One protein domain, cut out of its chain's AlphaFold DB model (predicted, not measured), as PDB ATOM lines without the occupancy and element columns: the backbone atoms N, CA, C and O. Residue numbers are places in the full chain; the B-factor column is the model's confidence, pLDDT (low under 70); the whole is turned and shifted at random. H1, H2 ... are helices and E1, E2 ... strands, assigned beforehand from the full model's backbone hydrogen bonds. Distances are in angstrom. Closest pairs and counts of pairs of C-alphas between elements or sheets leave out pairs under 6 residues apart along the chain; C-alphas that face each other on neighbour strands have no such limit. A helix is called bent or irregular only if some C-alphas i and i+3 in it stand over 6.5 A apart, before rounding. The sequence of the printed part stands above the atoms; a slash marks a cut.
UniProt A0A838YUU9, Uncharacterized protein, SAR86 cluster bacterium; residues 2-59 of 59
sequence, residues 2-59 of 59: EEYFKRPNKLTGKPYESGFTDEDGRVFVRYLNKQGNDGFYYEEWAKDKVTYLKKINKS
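This is residues 2 to 59 of the 59 residues of an uncharacterized protein of SAR86 cluster bacterium (UniProt A0A838YUU9). What shape does the printed part make? A bent hairpin of two strands, E1 and E2, has a short helix, H1, packed at the end where E1 begins and E2 ends, while residues 2 to 26 run in loops along one side of the hairpin before the chain enters E1. What is it built of? The printed part has 58 residues with two named strands and one named helix, in the order E1, E2, H1; the sheet of two strands, E1 - E2, is antiparallel. The class is mixed, helices and strands, with under half of the residues, 24 of 58, in named elements. How large is it? It is compact, with a radius of gyration of the C-alphas of 11.6 A, and the C-alphas span 30 by 26 by 17 A along their three main axes.

How do the two strands stand to each other? E1, residues 27 to 35, and E2, residues 41 to 46, are antiparallel neighbours and form a hairpin, with an angle of 152 degrees between their N-to-C directions. The C-alphas of Gln 35 and Tyr 41 face each other at 4.2 A. Which backbone atoms pair across them? N 27 and O 46 are within hydrogen-bond range at 2.8 A, and so are N 44 and O 30 at 2.9 A. Where is the helix? H1, residues 49 to 57, has 6 pairs of C-alphas within 8 A with E1, the closest being those of Val 29 and Tyr 52, 6.3 A apart. With E2 it has 2 such pairs, the closest being those of Ala 46 and Tyr 52, 5.2 A apart. Is its backbone well formed? Every O i to N i+4 pair inside H1 is within hydrogen-bond range.

What comes before the first strand? Residues 2 to 26 hold no named element; their C-alphas lie 6 to 15 A from the mean of all C-alphas. Where are the strands? E1 begins at C-alpha 27, (-32.479, 22.255, 25.441), bends by 62 degrees at residue 32 and measures 20.0 A from first to last C-alpha. E2 measures 16.2 A and ends at C-alpha 46, (-34.838, 26.605, 24.548). And the helix? H1 measures 12.1 A and ends at C-alpha 57, (-25.588, 31.826, 16.986); it is not bent.

How far does it reach? The two C-alphas farthest apart are those of Leu 11 and Ser 59, at 30.6 A. Is it unbroken, and how long are its links? The printed part has no cut; the link from E1 to E2, 5 residues, and the link from E2 to H1, 2 residues, are both tight. Where is confidence low? The mean pLDDT of the printed part is 84.6, and residues 2 to 4 and residue 59, the chain's last, are under 70 in this predicted model.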
ATOM      1  N   GLU A   2     -18.235  30.043  41.528       57.75
ATOM      2  CA  GLU A   2     -19.492  30.379  40.823       57.75
ATOM      3  C   GLU A   2     -20.446  29.188  40.606       57.75
ATOM      4  O   GLU A   2     -21.619  29.367  40.291       57.75
ATOM      5  N   GLU A   3     -19.969  27.953  40.776       61.34
ATOM      6  CA  GLU A   3     -20.761  26.743  40.512       61.34
ATOM      7  C   GLU A   3     -21.777  26.420  41.612       61.34
ATOM      8  O   GLU A   3     -22.730  25.691  41.363       61.34
ATOM      9  N   TYR A   4     -21.623  27.009  42.802       66.88
ATOM     10  CA  TYR A   4     -22.493  26.743  43.953       66.88
ATOM     11  C   TYR A   4     -23.923  27.278  43.772       66.88
ATOM     12  O   TYR A   4     -24.857  26.795  44.403       66.88
ATOM     13  N   PHE A   5     -24.102  28.261  42.888       77.75
ATOM     14  CA  PHE A   5     -25.400  28.871  42.592       77.75
ATOM     15  C   PHE A   5     -26.084  28.250  41.363       77.75
ATOM     16  O   PHE A   5     -27.163  28.690  40.962       77.75
ATOM     17  N   LYS A   6     -25.455  27.257  40.724       83.69
ATOM     18  CA  LYS A   6     -26.038  26.514  39.605       83.69
ATOM     19  C   LYS A   6     -26.837  25.343  40.161       83.69
ATOM     20  O   LYS A   6     -26.320  24.562  40.956       83.69
ATOM     21  N   ARG A   7     -28.094  25.203  39.739       82.94
ATOM     22  CA  ARG A   7     -28.930  24.081  40.181       82.94
ATOM     23  C   ARG A   7     -28.333  22.751  39.703       82.94
ATOM     24  O   ARG A   7     -28.114  22.618  38.496       82.94
ATOM     25  N   PRO A   8     -28.075  21.782  40.603       84.25
ATOM     26  CA  PRO A   8     -27.636  20.457  40.199       84.25
ATOM     27  C   PRO A   8     -28.793  19.710  39.532       84.25
ATOM     28  O   PRO A   8     -29.932  19.729  40.003       84.25
ATOM     29  N   ASN A   9     -28.489  19.037  38.432       81.88
ATOM     30  CA  ASN A   9     -29.402  18.139  37.754       81.88
ATOM     31  C   ASN A   9     -29.699  16.940  38.665       81.88
ATOM     32  O   ASN A   9     -28.781  16.321  39.207       81.88
ATOM     33  N   LYS A  10     -30.977  16.583  38.807       77.56
ATOM     34  CA  LYS A  10     -31.404  15.434  39.621       77.56
ATOM     35  C   LYS A  10     -30.844  14.099  39.124       77.56
ATOM     36  O   LYS A  10     -30.690  13.187  39.926       77.56
ATOM     37  N   LEU A  11     -30.542  13.988  37.830       78.06
ATOM     38  CA  LEU A  11     -30.061  12.751  37.207       78.06
ATOM     39  C   LEU A  11     -28.563  12.527  37.428       78.06
ATOM     40  O   LEU A  11     -28.134  11.414  37.710       78.06
ATOM     41  N   THR A  12     -27.760  13.580  37.277       78.81
ATOM     42  CA  THR A  12     -26.292  13.478  37.294       78.81
ATOM     43  C   THR A  12     -25.666  14.037  38.568       78.81
ATOM     44  O   THR A  12     -24.476  13.831  38.801       78.81
ATOM     45  N   GLY A  13     -26.431  14.778  39.377       82.56
ATOM     46  CA  GLY A  13     -25.935  15.527  40.534       82.56
ATOM     47  C   GLY A  13     -25.032  16.708  40.165       82.56
ATOM     48  O   GLY A  13     -24.481  17.357  41.050       82.56
ATOM     49  N   LYS A  14     -24.867  16.994  38.869       84.56
ATOM     50  CA  LYS A  14     -23.998  18.047  38.332       84.56
ATOM     51  C   LYS A  14     -24.838  19.179  37.744       84.56
ATOM     52  O   LYS A  14     -25.959  18.916  37.314       84.56
ATOM     53  N   PRO A  15     -24.346  20.426  37.716       86.25
ATOM     54  CA  PRO A  15     -25.056  21.521  37.064       86.25
ATOM     55  C   PRO A  15     -25.361  21.205  35.593       86.25
ATOM     56  O   PRO A  15     -24.627  20.459  34.946       86.25
ATOM     57  N   TYR A  16     -26.453  21.761  35.073       87.50
ATOM     58  CA  TYR A  16     -26.835  21.609  33.673       87.50
ATOM     59  C   TYR A  16     -25.762  22.190  32.748       87.50
ATOM     60  O   TYR A  16     -25.244  23.289  32.960       87.50
ATOM     61  N   GLU A  17     -25.443  21.445  31.696       86.25
ATOM     62  CA  GLU A  17     -24.471  21.846  30.682       86.25
ATOM     63  C   GLU A  17     -25.186  22.301  29.408       86.25
ATOM     64  O   GLU A  17     -26.255  21.794  29.060       86.25
ATOM     65  N   SER A  18     -24.611  23.282  28.705       87.06
ATOM     66  CA  SER A  18     -25.164  23.802  27.447       87.06
ATOM     67  C   SER A  18     -25.356  22.675  26.433       87.06
ATOM     68  O   SER A  18     -24.402  21.975  26.097       87.06
ATOM     69  N   GLY A  19     -26.581  22.516  25.935       86.19
ATOM     70  CA  GLY A  19     -26.969  21.419  25.051       86.19
ATOM     71  C   GLY A  19     -27.659  20.245  25.752       86.19
ATOM     72  O   GLY A  19     -28.139  19.345  25.062       86.19
ATOM     73  N   PHE A  20     -27.762  20.247  27.087       89.56
ATOM     74  CA  PHE A  20     -28.531  19.241  27.821       89.56
ATOM     75  C   PHE A  20     -30.005  19.286  27.408       89.56
ATOM     76  O   PHE A  20     -30.596  20.361  27.379       89.56
ATOM     77  N   THR A  21     -30.597  18.137  27.090       89.94
ATOM     78  CA  THR A  21     -32.016  18.047  26.724       89.94
ATOM     79  C   THR A  21     -32.794  17.404  27.863       89.94
ATOM     80  O   THR A  21     -32.446  16.313  28.306       89.94
ATOM     81  N   ASP A  22     -33.814  18.107  28.339       86.38
ATOM     82  CA  ASP A  22     -34.718  17.655  29.396       86.38
ATOM     83  C   ASP A  22     -35.757  16.659  28.851       86.38
ATOM     84  O   ASP A  22     -35.946  16.560  27.637       86.38
ATOM     85  N   GLU A  23     -36.480  15.963  29.733       85.88
ATOM     86  CA  GLU A  23     -37.534  15.002  29.345       85.88
ATOM     87  C   GLU A  23     -38.648  15.647  28.498       85.88
ATOM     88  O   GLU A  23     -39.243  14.998  27.642       85.88
ATOM     89  N   ASP A  24     -38.871  16.950  28.684       84.88
ATOM     90  CA  ASP A  24     -39.816  17.770  27.913       84.88
ATOM     91  C   ASP A  24     -39.313  18.112  26.486       84.88
ATOM     92  O   ASP A  24     -40.005  18.760  25.708       84.88
ATOM     93  N   GLY A  25     -38.084  17.721  26.122       87.88
ATOM     94  CA  GLY A  25     -37.456  18.041  24.829       87.88
ATOM     95  C   GLY A  25     -36.815  19.433  24.759       87.88
ATOM     96  O   GLY A  25     -36.295  19.842  23.715       87.88
ATOM     97  N   ARG A  26     -36.808  20.162  25.878       90.69
ATOM     98  CA  ARG A  26     -36.184  21.484  26.001       90.69
ATOM     99  C   ARG A  26     -34.674  21.355  26.120       90.69
ATOM    100  O   ARG A  26     -34.181  20.521  26.868       90.69
ATOM    101  N   VAL A  27     -33.942  22.232  25.446       92.38
ATOM    102  CA  VAL A  27     -32.479  22.255  25.441       92.38
ATOM    103  C   VAL A  27     -31.971  23.380  26.337       92.38
ATOM    104  O   VAL A  27     -32.283  24.552  26.110       92.38
ATOM    105  N   PHE A  28     -31.166  23.042  27.336       91.88
ATOM    106  CA  PHE A  28     -30.489  23.995  28.200       91.88
ATOM    107  C   PHE A  28     -29.515  24.845  27.383       91.88
ATOM    108  O   PHE A  28     -28.630  24.328  26.697       91.88
ATOM    109  N   VAL A  29     -29.680  26.163  27.446       90.62
ATOM    110  CA  VAL A  29     -28.853  27.112  26.699       90.62
ATOM    111  C   VAL A  29     -27.654  27.510  27.545       90.62
ATOM    112  O   VAL A  29     -26.515  27.267  27.152       90.62
ATOM    113  N   ARG A  30     -27.911  28.152  28.689       89.94
ATOM    114  CA  ARG A  30     -26.892  28.646  29.621       89.94
ATOM    115  C   ARG A  30     -27.522  29.076  30.944       89.94
ATOM    116  O   ARG A  30     -28.717  29.360  31.012       89.94
ATOM    117  N   TYR A  31     -26.680  29.246  31.958       89.06
ATOM    118  CA  TYR A  31     -27.035  30.030  33.139       89.06
ATOM    119  C   TYR A  31     -26.953  31.524  32.818       89.06
ATOM    120  O   TYR A  31     -26.018  31.987  32.162       89.06
ATOM    121  N   LEU A  32     -27.939  32.280  33.282       87.44
ATOM    122  CA  LEU A  32     -27.949  33.732  33.220       87.44
ATOM    123  C   LEU A  32     -27.219  34.291  34.443       87.44
ATOM    124  O   LEU A  32     -27.372  33.778  35.546       87.44
ATOM    125  N   ASN A  33     -26.513  35.412  34.275       83.94
ATOM    126  CA  ASN A  33     -25.912  36.192  35.373       83.94
ATOM    127  C   ASN A  33     -26.966  36.940  36.218       83.94
ATOM    128  O   ASN A  33     -26.764  38.070  36.652       83.94
ATOM    129  N   LYS A  34     -28.136  36.333  36.411       87.00
ATOM    130  CA  LYS A  34     -29.231  36.847  37.225       87.00
ATOM    131  C   LYS A  34     -29.596  35.760  38.215       87.00
ATOM    132  O   LYS A  34     -29.848  34.637  37.792       87.00
ATOM    133  N   GLN A  35     -29.645  36.083  39.500       89.12
ATOM    134  CA  GLN A  35     -30.106  35.156  40.530       89.12
ATOM    135  C   GLN A  35     -31.567  35.434  40.880       89.12
ATOM    136  O   GLN A  35     -32.021  36.582  40.856       89.12
ATOM    137  N   GLY A  36     -32.321  34.370  41.133       82.12
ATOM    138  CA  GLY A  36     -33.667  34.460  41.687       82.12
ATOM    139  C   GLY A  36     -33.637  34.691  43.197       82.12
ATOM    140  O   GLY A  36     -32.589  34.624  43.833       82.12
ATOM    141  N   ASN A  37     -34.814  34.889  43.792       85.00
ATOM    142  CA  ASN A  37     -34.956  35.020  45.248       85.00
ATOM    143  C   ASN A  37     -34.563  33.736  46.017       85.00
ATOM    144  O   ASN A  37     -34.368  33.776  47.222       85.00
ATOM    145  N   ASP A  38     -34.449  32.607  45.308       82.06
ATOM    146  CA  ASP A  38     -33.992  31.300  45.810       82.06
ATOM    147  C   ASP A  38     -32.453  31.228  45.956       82.06
ATOM    148  O   ASP A  38     -31.920  30.243  46.448       82.06
ATOM    149  N   GLY A  39     -31.716  32.247  45.488       83.19
ATOM    150  CA  GLY A  39     -30.247  32.281  45.500       83.19
ATOM    151  C   GLY A  39     -29.575  31.556  44.328       83.19
ATOM    152  O   GLY A  39     -28.367  31.680  44.143       83.19
ATOM    153  N   PHE A  40     -30.335  30.847  43.489       86.12
ATOM    154  CA  PHE A  40     -29.816  30.182  42.290       86.12
ATOM    155  C   PHE A  40     -29.851  31.088  41.056       86.12
ATOM    156  O   PHE A  40     -30.710  31.968  40.931       86.12
ATOM    157  N   TYR A  41     -28.931  30.850  40.119       89.06
ATOM    158  CA  TYR A  41     -28.942  31.503  38.811       89.06
ATOM    159  C   TYR A  41     -30.169  31.097  37.997       89.06
ATOM    160  O   TYR A  41     -30.557  29.932  37.977       89.06
ATOM    161  N   TYR A  42     -30.747  32.056  37.277       88.19
ATOM    162  CA  TYR A  42     -31.780  31.779  36.292       88.19
ATOM    163  C   TYR A  42     -31.209  30.937  35.156       88.19
ATOM    164  O   TYR A  42     -30.123  31.191  34.636       88.19
ATOM    165  N   GLU A  43     -31.986  29.951  34.746       89.69
ATOM    166  CA  GLU A  43     -31.621  28.996  33.715       89.69
ATOM    167  C   GLU A  43     -32.355  29.353  32.429       89.69
ATOM    168  O   GLU A  43     -33.582  29.477  32.413       89.69
ATOM    169  N   GLU A  44     -31.609  29.535  31.343       91.25
ATOM    170  CA  GLU A  44     -32.217  29.756  30.043       91.25
ATOM    171  C   GLU A  44     -32.395  28.428  29.310       91.25
ATOM    172  O   GLU A  44     -31.427  27.739  28.990       91.25
ATOM    173  N   TRP A  45     -33.649  28.112  28.994       92.12
ATOM    174  CA  TRP A  45     -34.038  26.917  28.256       92.12
ATOM    175  C   TRP A  45     -34.606  27.300  26.890       92.12
ATOM    176  O   TRP A  45     -35.364  28.262  26.745       92.12
ATOM    177  N   ALA A  46     -34.245  26.535  25.869       92.44
ATOM    178  CA  ALA A  46     -34.838  26.605  24.548       92.44
ATOM    179  C   ALA A  46     -35.861  25.480  24.401       92.44
ATOM    180  O   ALA A  46     -35.567  24.339  24.732       92.44
ATOM    181  N   LYS A  47     -37.040  25.778  23.856       91.25
ATOM    182  CA  LYS A  47     -38.085  24.763  23.642       91.25
ATOM    183  C   LYS A  47     -37.674  23.621  22.703       91.25
ATOM    184  O   LYS A  47     -38.175  22.520  22.831       91.25
ATOM    185  N   ASP A  48     -36.762  23.885  21.772       90.75
ATOM    186  CA  ASP A  48     -36.286  22.911  20.794       90.75
ATOM    187  C   ASP A  48     -34.900  23.297  20.267       90.75
ATOM    188  O   ASP A  48     -34.445  24.445  20.373       90.75
ATOM    189  N   LYS A  49     -34.226  22.319  19.652       86.81
ATOM    190  CA  LYS A  49     -32.860  22.454  19.127       86.81
ATOM    191  C   LYS A  49     -32.708  23.613  18.135       86.81
ATOM    192  O   LYS A  49     -31.672  24.269  18.115       86.81
ATOM    193  N   VAL A  50     -33.741  23.908  17.343       89.31
ATOM    194  CA  VAL A  50     -33.739  25.046  16.403       89.31
ATOM    195  C   VAL A  50     -33.673  26.375  17.159       89.31
ATOM    196  O   VAL A  50     -32.898  27.261  16.799       89.31
ATOM    197  N   THR A  51     -34.454  26.509  18.231       90.06
ATOM    198  CA  THR A  51     -34.444  27.691  19.100       90.06
ATOM    199  C   THR A  51     -33.101  27.826  19.825       90.06
ATOM    200  O   THR A  51     -32.556  28.928  19.903       90.06
ATOM    201  N   TYR A  52     -32.531  26.710  20.288       90.44
ATOM    202  CA  TYR A  52     -31.192  26.663  20.879       90.44
ATOM    203  C   TYR A  52     -30.125  27.164  19.898       90.44
ATOM    204  O   TYR A  52     -29.397  28.100  20.221       90.44
ATOM    205  N   LEU A  53     -30.100  26.623  18.673       89.19
ATOM    206  CA  LEU A  53     -29.178  27.039  17.612       89.19
ATOM    207  C   LEU A  53     -29.281  28.544  17.342       89.19
ATOM    208  O   LEU A  53     -28.265  29.228  17.280       89.19
ATOM    209  N   LYS A  54     -30.500  29.089  17.258       90.00
ATOM    210  CA  LYS A  54     -30.707  30.535  17.089       90.00
ATOM    211  C   LYS A  54     -30.167  31.356  18.262       90.00
ATOM    212  O   LYS A  54     -29.643  32.439  18.031       90.00
ATOM    213  N   LYS A  55     -30.288  30.874  19.503       86.12
ATOM    214  CA  LYS A  55     -29.794  31.577  20.701       86.12
ATOM    215  C   LYS A  55     -28.272  31.563  20.817       86.12
ATOM    216  O   LYS A  55     -27.706  32.567  21.231       86.12
ATOM    217  N   ILE A  56     -27.617  30.456  20.466       86.38
ATOM    218  CA  ILE A  56     -26.148  30.377  20.514       86.38
ATOM    219  C   ILE A  56     -25.488  31.136  19.356       86.38
ATOM    220  O   ILE A  56     -24.406  31.679  19.526       86.38
ATOM    221  N   ASN A  57     -26.141  31.196  18.189       85.31
ATOM    222  CA  ASN A  57     -25.588  31.826  16.986       85.31
ATOM    223  C   ASN A  57     -25.830  33.348  16.953       85.31
ATOM    224  O   ASN A  57     -25.207  34.069  16.185       85.31
ATOM    225  N   LYS A  58     -26.717  33.859  17.814       71.06
ATOM    226  CA  LYS A  58     -26.915  35.296  18.025       71.06
ATOM    227  C   LYS A  58     -25.826  35.812  18.978       71.06
ATOM    228  O   LYS A  58     -26.089  36.011  20.161       71.06
ATOM    229  N   SER A  59     -24.597  35.889  18.467       49.50
ATOM    230  CA  SER A  59     -23.447  36.547  19.109       49.50
ATOM    231  C   SER A  59     -23.383  38.022  18.732       49.50
ATOM    232  O   SER A  59     -23.789  38.346  17.594       49.50
TER     233      SER A  59